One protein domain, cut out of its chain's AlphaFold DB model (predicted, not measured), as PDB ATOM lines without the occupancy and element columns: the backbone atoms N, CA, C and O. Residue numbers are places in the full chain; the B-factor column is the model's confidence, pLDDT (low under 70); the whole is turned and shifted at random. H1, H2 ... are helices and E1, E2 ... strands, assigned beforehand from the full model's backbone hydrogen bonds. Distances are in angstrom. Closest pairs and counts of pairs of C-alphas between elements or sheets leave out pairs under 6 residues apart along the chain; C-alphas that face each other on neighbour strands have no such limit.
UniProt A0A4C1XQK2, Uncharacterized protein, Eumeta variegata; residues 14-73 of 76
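This is residues 14 to 73 of the 76 residues of an uncharacterized protein of Eumeta variegata (UniProt A0A4C1XQK2). A small body with a long tail: a hairpin of two strands, E1 and E2, with the helix H1 packed on it, chiefly on E2, and beyond H1 a stretch that sticks out with no contact back to the body. This free arm is residues 54 to 73, and it holds two very short helices, H2 and H3, near its far end. The printed part has 60 residues with two named strands and three named helices, in the order E1, E2, H1, H2, H3; the sheet has the order E1 - E2 and is antiparallel, and the class is mixed, helices and strands. The whole is extended, with a radius of gyration of the C-alphas of 17.2 A, and its C-alphas span 49 by 29 by 17 A, the arm making much of the length.

The strands E1, residues 14 to 18, and E2, residues 23 to 29, are antiparallel neighbours at 169 degrees between their N-to-C directions, and with the tight link of 4 residues between them they form a hairpin. C-alphas 15 and 27 face each other at 4.5 A, and so do C-alphas 18 and 23 at 5.4 A. Across the pair, N 14 and O 28 are within hydrogen-bond range at 2.8 A, and N 16 and O 26 at 2.9 A. A short link of 10 residues joins E2 to H1, residues 40 to 53. The closest C-alphas of E2 and H1 are those of Cys 29 and Ala 42, 5.9 A apart, and the two elements have 5 pairs of C-alphas within 8 A. E1 and H1 have 2 such pairs, the closest being the C-alphas of Leu 15 and Leu 45 at 7.8 A. The centre of H1 is 10.3 A from that of E2 and 11.3 A from that of E1. Another short link of 10 residues joins H1 to H2, residues 64 to 67, and a tight link of 2 residues joins H2 to H3, residues 70 to 73. H1 and H2 are apart, with no C-alpha of the one within 8 A of the other, and by the same test H2 and H3 are apart. Both H2 and H3 are also apart from E1 and from E2, and H3 is apart from H1. In H1 every O i to N i+4 pair is within hydrogen-bond range; H2 and H3, with 4 residues each, are too short for such a pair, and in each the one O i to N i+3 pair is within range.

E1 begins at C-alpha 14, at (35.543, -33.428, -24.037), and runs 13.5 A from first to last C-alpha. E2 runs 18.3 A from Lys 23 to Cys 29. H1, the longest helix with 14 residues, runs 19.9 A from Lys 40, whose C-alpha is at (23.195, -34.870, -28.974), to Ser 53. H2 runs from Tyr 64 to Asn 67, and H3 from Tyr 70 to Leu 73, whose C-alpha is at (24.164, 4.961, -35.415).

The C-alphas of Ala 36 and Leu 73 are the two farthest apart, at 50.7 A. Without the residues that stand free, 54 to 73, the body has 40 residues, spans 32 by 17 by 12 A and has a radius of gyration of 10.5 A. The printed part has no cut, and no link between named elements is long. The mean pLDDT of the printed part is 81.4; residue 58 and residues 60 to 73 are under 70, with means of 58 in H2 and 56 in H3, against 92 in H1.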
ATOM      1  N   THR A  14      34.115 -33.487 -23.702       94.88
ATOM      2  CA  THR A  14      35.543 -33.428 -24.037       94.88
ATOM      3  C   THR A  14      35.747 -33.942 -25.460       94.88
ATOM      4  O   THR A  14      35.238 -35.004 -25.809       94.88
ATOM      5  N   LEU A  15      36.483 -33.190 -26.284       94.06
ATOM      6  CA  LEU A  15      36.829 -33.545 -27.662       94.06
ATOM      7  C   LEU A  15      38.352 -33.636 -27.787       94.06
ATOM      8  O   LEU A  15      39.046 -32.654 -27.528       94.06
ATOM      9  N   THR A  16      38.859 -34.789 -28.215       95.69
ATOM     10  CA  THR A  16      40.293 -35.017 -28.430       95.69
ATOM     11  C   THR A  16      40.591 -35.001 -29.924       95.69
ATOM     12  O   THR A  16      40.045 -35.801 -30.686       95.69
ATOM     13  N   ILE A  17      41.474 -34.099 -30.357       95.44
ATOM     14  CA  ILE A  17      41.822 -33.898 -31.769       95.44
ATOM     15  C   ILE A  17      43.310 -34.172 -31.965       95.44
ATOM     16  O   ILE A  17      44.150 -33.753 -31.174       95.44
ATOM     17  N   ASN A  18      43.648 -34.873 -33.042       95.94
ATOM     18  CA  ASN A  18      45.019 -34.961 -33.513       95.94
ATOM     19  C   ASN A  18      45.332 -33.756 -34.408       95.94
ATOM     20  O   ASN A  18      44.873 -33.703 -35.549       95.94
ATOM     21  N   GLU A  19      46.132 -32.813 -33.921       89.75
ATOM     22  CA  GLU A  19      46.445 -31.586 -34.666       89.75
ATOM     23  C   GLU A  19      47.202 -31.858 -35.975       89.75
ATOM     24  O   GLU A  19      46.907 -31.250 -37.001       89.75
ATOM     25  N   LYS A  20      48.130 -32.826 -35.980       93.06
ATOM     26  CA  LYS A  20      48.942 -33.147 -37.169       93.06
ATOM     27  C   LYS A  20      48.109 -33.734 -38.306       93.06
ATOM     28  O   LYS A  20      48.314 -33.385 -39.462       93.06
ATOM     29  N   SER A  21      47.182 -34.634 -37.983       93.00
ATOM     30  CA  SER A  21      46.318 -35.288 -38.977       93.00
ATOM     31  C   SER A  21      44.975 -34.587 -39.183       93.00
ATOM     32  O   SER A  21      44.224 -35.006 -40.059       93.00
ATOM     33  N   ARG A  22      44.677 -33.539 -38.399       88.44
ATOM     34  CA  ARG A  22      43.395 -32.810 -38.376       88.44
ATOM     35  C   ARG A  22      42.182 -33.740 -38.271       88.44
ATOM     36  O   ARG A  22      41.168 -33.543 -38.935       88.44
ATOM     37  N   LYS A  23      42.297 -34.784 -37.449       93.81
ATOM     38  CA  LYS A  23      41.238 -35.779 -37.236       93.81
ATOM     39  C   LYS A  23      40.793 -35.791 -35.786       93.81
ATOM     40  O   LYS A  23      41.613 -35.717 -34.869       93.81
ATOM     41  N   ILE A  24      39.488 -35.928 -35.596       93.62
ATOM     42  CA  ILE A  24      38.895 -36.191 -34.287       93.62
ATOM     43  C   ILE A  24      39.270 -37.623 -33.896       93.62
ATOM     44  O   ILE A  24      39.021 -38.549 -34.666       93.62
ATOM     45  N   GLN A  25      39.905 -37.788 -32.736       94.81
ATOM     46  CA  GLN A  25      40.252 -39.104 -32.195       94.81
ATOM     47  C   GLN A  25      39.127 -39.651 -31.322       94.81
ATOM     48  O   GLN A  25      38.802 -40.828 -31.422       94.81
ATOM     49  N   ASP A  26      38.545 -38.800 -30.476       93.44
ATOM     50  CA  ASP A  26      37.519 -39.214 -29.524       93.44
ATOM     51  C   ASP A  26      36.638 -38.038 -29.086       93.44
ATOM     52  O   ASP A  26      37.086 -36.885 -29.067       93.44
ATOM     53  N   VAL A  27      35.394 -38.336 -28.710       92.75
ATOM     54  CA  VAL A  27      34.462 -37.376 -28.113       92.75
ATOM     55  C   VAL A  27      33.667 -38.042 -26.993       92.75
ATOM     56  O   VAL A  27      32.983 -39.039 -27.206       92.75
ATOM     57  N   GLN A  28      33.717 -37.460 -25.796       93.38
ATOM     58  CA  GLN A  28      33.079 -38.014 -24.600       93.38
ATOM     59  C   GLN A  28      32.153 -36.995 -23.957       93.38
ATOM     60  O   GLN A  28      32.522 -35.841 -23.754       93.38
ATOM     61  N   CYS A  29      30.944 -37.430 -23.616       93.50
ATOM     62  CA  CYS A  29      29.991 -36.646 -22.842       93.50
ATOM     63  C   CYS A  29      29.842 -37.273 -21.457       93.50
ATOM     64  O   CYS A  29      29.549 -38.460 -21.367       93.50
ATOM     65  N   HIS A  30      30.002 -36.486 -20.394       90.88
ATOM     66  CA  HIS A  30      30.100 -37.019 -19.026       90.88
ATOM     67  C   HIS A  30      28.756 -37.068 -18.290       90.88
ATOM     68  O   HIS A  30      28.535 -37.929 -17.447       90.88
ATOM     69  N   ASP A  31      27.820 -36.196 -18.668       85.19
ATOM     70  CA  ASP A  31      26.602 -35.930 -17.887       85.19
ATOM     71  C   ASP A  31      25.313 -36.442 -18.565       85.19
ATOM     72  O   ASP A  31      24.208 -35.965 -18.292       85.19
ATOM     73  N   CYS A  32      25.426 -37.385 -19.506       86.69
ATOM     74  CA  CYS A  32      24.302 -37.856 -20.319       86.69
ATOM     75  C   CYS A  32      24.096 -39.371 -20.219       86.69
ATOM     76  O   CYS A  32      25.043 -40.137 -20.304       86.69
ATOM     77  N   ALA A  33      22.833 -39.809 -20.159       85.06
ATOM     78  CA  ALA A  33      22.468 -41.231 -20.180       85.06
ATOM     79  C   ALA A  33      22.907 -41.962 -21.467       85.06
ATOM     80  O   ALA A  33      23.063 -43.176 -21.460       85.06
ATOM     81  N   ALA A  34      23.114 -41.225 -22.563       85.25
ATOM     82  CA  ALA A  34      23.622 -41.741 -23.835       85.25
ATOM     83  C   ALA A  34      25.123 -41.434 -24.039       85.25
ATOM     84  O   ALA A  34      25.580 -41.284 -25.172       85.25
ATOM     85  N   SER A  35      25.893 -41.273 -22.958       83.50
ATOM     86  CA  SER A  35      27.328 -40.942 -22.998       83.50
ATOM     87  C   SER A  35      28.178 -41.952 -23.769       83.50
ATOM     88  O   SER A  35      29.137 -41.553 -24.420       83.50
ATOM     89  N   ALA A  36      27.797 -43.233 -23.750       77.62
ATOM     90  CA  ALA A  36      28.502 -44.322 -24.430       77.62
ATOM     91  C   ALA A  36      28.446 -44.255 -25.972       77.62
ATOM     92  O   ALA A  36      29.096 -45.049 -26.646       77.62
ATOM     93  N   GLY A  37      27.670 -43.326 -26.540       70.81
ATOM     94  CA  GLY A  37      27.609 -43.086 -27.978       70.81
ATOM     95  C   GLY A  37      26.261 -42.514 -28.409       70.81
ATOM     96  O   GLY A  37      25.208 -42.937 -27.938       70.81
ATOM     97  N   GLY A  38      26.285 -41.540 -29.323       78.75
ATOM     98  CA  GLY A  38      25.069 -41.001 -29.945       78.75
ATOM     99  C   GLY A  38      24.330 -39.922 -29.148       78.75
ATOM    100  O   GLY A  38      23.203 -39.570 -29.500       78.75
ATOM    101  N   CYS A  39      24.924 -39.350 -28.094       91.50
ATOM    102  CA  CYS A  39      24.301 -38.211 -27.424       91.50
ATOM    103  C   CYS A  39      24.360 -36.938 -28.289       91.50
ATOM    104  O   CYS A  39      25.358 -36.630 -28.947       91.50
ATOM    105  N   LYS A  40      23.289 -36.137 -28.230       91.38
ATOM    106  CA  LYS A  40      23.195 -34.870 -28.974       91.38
ATOM    107  C   LYS A  40      24.267 -33.848 -28.580       91.38
ATOM    108  O   LYS A  40      24.604 -32.994 -29.386       91.38
ATOM    109  N   HIS A  41      24.801 -33.927 -27.359       92.25
ATOM    110  CA  HIS A  41      25.799 -32.980 -26.855       92.25
ATOM    111  C   HIS A  41      27.168 -33.201 -27.512       92.25
ATOM    112  O   HIS A  41      27.768 -32.250 -28.003       92.25
ATOM    113  N   ALA A  42      27.620 -34.459 -27.587       92.94
ATOM    114  CA  ALA A  42      28.842 -34.832 -28.295       92.94
ATOM    115  C   ALA A  42      28.740 -34.474 -29.781       92.94
ATOM    116  O   ALA A  42      29.635 -33.830 -30.327       92.94
ATOM    117  N   LEU A  43      27.605 -34.804 -30.410       91.69
ATOM    118  CA  LEU A  43      27.370 -34.476 -31.814       91.69
ATOM    119  C   LEU A  43      27.371 -32.962 -32.066       91.69
ATOM    120  O   LEU A  43      27.981 -32.507 -33.029       91.69
ATOM    121  N   ALA A  44      26.727 -32.177 -31.200       92.75
ATOM    122  CA  ALA A  44      26.704 -30.723 -31.328       92.75
ATOM    123  C   ALA A  44      28.117 -30.124 -31.297       92.75
ATOM    124  O   ALA A  44      28.423 -29.263 -32.124       92.75
ATOM    125  N   LEU A  45      28.985 -30.604 -30.398       93.00
ATOM    126  CA  LEU A  45      30.372 -30.145 -30.321       93.00
ATOM    127  C   LEU A  45      31.166 -30.524 -31.580       93.00
ATOM    128  O   LEU A  45      31.866 -29.681 -32.130       93.00
ATOM    129  N   VAL A  46      31.010 -31.753 -32.083       93.69
ATOM    130  CA  VAL A  46      31.665 -32.200 -33.326       93.69
ATOM    131  C   VAL A  46      31.237 -31.348 -34.521       93.69
ATOM    132  O   VAL A  46      32.089 -30.854 -35.256       93.69
ATOM    133  N   MET A  47      29.933 -31.120 -34.692       93.56
ATOM    134  CA  MET A  47      29.402 -30.314 -35.797       93.56
ATOM    135  C   MET A  47      29.854 -28.851 -35.716       93.56
ATOM    136  O   MET A  47      30.176 -28.234 -36.733       93.56
ATOM    137  N   TRP A  48      29.905 -28.291 -34.507       93.50
ATOM    138  CA  TRP A  48      30.422 -26.947 -34.268       93.50
ATOM    139  C   TRP A  48      31.907 -26.830 -34.632       93.50
ATOM    140  O   TRP A  48      32.295 -25.852 -35.276       93.50
ATOM    141  N   THR A  49      32.720 -27.827 -34.263       93.38
ATOM    142  CA  THR A  49      34.153 -27.860 -34.588       93.38
ATOM    143  C   THR A  49      34.361 -28.009 -36.091       93.38
ATOM    144  O   THR A  49      35.151 -27.262 -36.659       93.38
ATOM    145  N   HIS A  50      33.608 -28.903 -36.744       91.69
ATOM    146  CA  HIS A  50      33.639 -29.085 -38.198       91.69
ATOM    147  C   HIS A  50      33.411 -27.761 -38.929       91.69
ATOM    148  O   HIS A  50      34.270 -27.328 -39.692       91.69
ATOM    149  N   ARG A  51      32.310 -27.061 -38.617       89.12
ATOM    150  CA  ARG A  51      31.966 -25.784 -39.263       89.12
ATOM    151  C   ARG A  51      33.038 -24.707 -39.086       89.12
ATOM    152  O   ARG A  51      33.180 -23.845 -39.940       89.12
ATOM    153  N   ARG A  52      33.770 -24.710 -37.969       88.12
ATOM    154  CA  ARG A  52      34.873 -23.759 -37.745       88.12
ATOM    155  C   ARG A  52      36.177 -24.150 -38.417       88.12
ATOM    156  O   ARG A  52      37.025 -23.285 -38.592       88.12
ATOM    157  N   SER A  53      36.361 -25.433 -38.706       87.94
ATOM    158  CA  SER A  53      37.555 -25.926 -39.390       87.94
ATOM    159  C   SER A  53      37.497 -25.750 -40.906       87.94
ATOM    160  O   SER A  53      38.527 -25.872 -41.558       87.94
ATOM    161  N   GLU A  54      36.312 -25.486 -41.457       84.19
ATOM    162  CA  GLU A  54      36.130 -25.186 -42.874       84.19
ATOM    163  C   GLU A  54      36.660 -23.780 -43.186       84.19
ATOM    164  O   GLU A  54      36.320 -22.810 -42.505       84.19
ATOM    165  N   ASP A  55      37.503 -23.678 -44.215       75.50
ATOM    166  CA  ASP A  55      37.940 -22.392 -44.753       75.50
ATOM    167  C   ASP A  55      36.743 -21.656 -45.375       75.50
ATOM    168  O   ASP A  55      35.909 -22.293 -46.034       75.50
ATOM    169  N   PRO A  56      36.645 -20.324 -45.211       72.31
ATOM    170  CA  PRO A  56      35.564 -19.567 -45.812       72.31
ATOM    171  C   PRO A  56      35.625 -19.678 -47.335       72.31
ATOM    172  O   PRO A  56      36.695 -19.582 -47.949       72.31
ATOM    173  N   THR A  57      34.473 -19.876 -47.968       70.88
ATOM    174  CA  THR A  57      34.419 -19.956 -49.429       70.88
ATOM    175  C   THR A  57      34.776 -18.587 -50.021       70.88
ATOM    176  O   THR A  57      34.365 -17.558 -49.486       70.88
ATOM    177  N   PRO A  58      35.489 -18.513 -51.157       63.00
ATOM    178  CA  PRO A  58      35.845 -17.229 -51.774       63.00
ATOM    179  C   PRO A  58      34.621 -16.414 -52.239       63.00
ATOM    180  O   PRO A  58      34.745 -15.235 -52.556       63.00
ATOM    181  N   THR A  59      33.438 -17.034 -52.271       70.62
ATOM    182  CA  THR A  59      32.135 -16.424 -52.565       70.62
ATOM    183  C   THR A  59      31.309 -16.104 -51.320       70.62
ATOM    184  O   THR A  59      30.191 -15.604 -51.456       70.62
ATOM    185  N   GLU A  60      31.804 -16.389 -50.111       65.25
ATOM    186  CA  GLU A  60      31.166 -15.935 -48.875       65.25
ATOM    187  C   GLU A  60      31.318 -14.418 -48.776       65.25
ATOM    188  O   GLU A  60      32.259 -13.867 -48.210       65.25
ATOM    189  N   VAL A  61      30.348 -13.723 -49.365       63.53
ATOM    190  CA  VAL A  61      30.137 -12.300 -49.139       63.53
ATOM    191  C   VAL A  61      29.892 -12.121 -47.644       63.53
ATOM    192  O   VAL A  61      29.027 -12.794 -47.074       63.53
ATOM    193  N   ALA A  62      30.640 -11.218 -47.001       63.97
ATOM    194  CA  ALA A  62      30.363 -10.807 -45.629       63.97
ATOM    195  C   ALA A  62      28.864 -10.496 -45.521       63.97
ATOM    196  O   ALA A  62      28.376  -9.620 -46.237       63.97
ATOM    197  N   CYS A  63      28.127 -11.274 -44.709       63.97
ATOM    198  CA  CYS A  63      26.671 -11.163 -44.592       63.97
ATOM    199  C   CYS A  63      26.260  -9.693 -44.589       63.97
ATOM    200  O   CYS A  63      26.709  -8.947 -43.723       63.97
ATOM    201  N   TYR A  64      25.379  -9.297 -45.508       58.72
ATOM    202  CA  TYR A  64      24.913  -7.914 -45.621       58.72
ATOM    203  C   TYR A  64      24.453  -7.341 -44.262       58.72
ATOM    204  O   TYR A  64      24.752  -6.198 -43.936       58.72
ATOM    205  N   TRP A  65      23.832  -8.166 -43.409       59.03
ATOM    206  CA  TRP A  65      23.373  -7.785 -42.063       59.03
ATOM    207  C   TRP A  65      24.474  -7.654 -40.999       59.03
ATOM    208  O   TRP A  65      24.224  -7.061 -39.956       59.03
ATOM    209  N   LYS A  66      25.690  -8.167 -41.237       58.41
ATOM    210  CA  LYS A  66      26.858  -7.903 -40.376       58.41
ATOM    211  C   LYS A  66      27.458  -6.511 -40.610       58.41
ATOM    212  O   LYS A  66      28.248  -6.075 -39.786       58.41
ATOM    213  N   ASN A  67      27.059  -5.820 -41.683       56.25
ATOM    214  CA  ASN A  67      27.455  -4.435 -41.964       56.25
ATOM    215  C   ASN A  67      26.515  -3.400 -41.325       56.25
ATOM    216  O   ASN A  67      26.642  -2.210 -41.601       56.25
ATOM    217  N   LEU A  68      25.560  -3.825 -40.486       59.41
ATOM    218  CA  LEU A  68      24.849  -2.910 -39.594       59.41
ATOM    219  C   LEU A  68      25.801  -2.537 -38.459       59.41
ATOM    220  O   LEU A  68      25.747  -3.078 -37.356       59.41
ATOM    221  N   ASP A  69      26.726  -1.645 -38.784       59.72
ATOM    222  CA  ASP A  69      27.625  -1.033 -37.829       59.72
ATOM    223  C   ASP A  69      26.789  -0.126 -36.912       59.72
ATOM    224  O   ASP A  69      26.550   1.051 -37.186       59.72
ATOM    225  N   TYR A  70      26.267  -0.697 -35.823       56.38
ATOM    226  CA  TYR A  70      25.568   0.059 -34.783       56.38
ATOM    227  C   TYR A  70      26.465   1.158 -34.175       56.38
ATOM    228  O   TYR A  70      25.932   2.072 -33.548       56.38
ATOM    229  N   GLN A  71      27.795   1.139 -34.386       56.22
ATOM    230  CA  GLN A  71      28.674   2.238 -33.966       56.22
ATOM    231  C   GLN A  71      28.502   3.503 -34.817       56.22
ATOM    232  O   GLN A  71      28.739   4.592 -34.300       56.22
ATOM    233  N   ALA A  72      28.037   3.400 -36.067       54.25
ATOM    234  CA  ALA A  72      27.722   4.572 -36.893       54.25
ATOM    235  C   ALA A  72      26.373   5.219 -36.518       54.25
ATOM    236  O   ALA A  72      26.170   6.407 -36.750       54.25
ATOM    237  N   LEU A  73      25.457   4.459 -35.904       56.91
ATOM    238  CA  LEU A  73      24.164   4.961 -35.415       56.91
ATOM    239  C   LEU A  73      24.224   5.487 -33.973       56.91
ATOM    240  O   LEU A  73      23.265   6.092 -33.513       56.91
TER     241      LEU A  73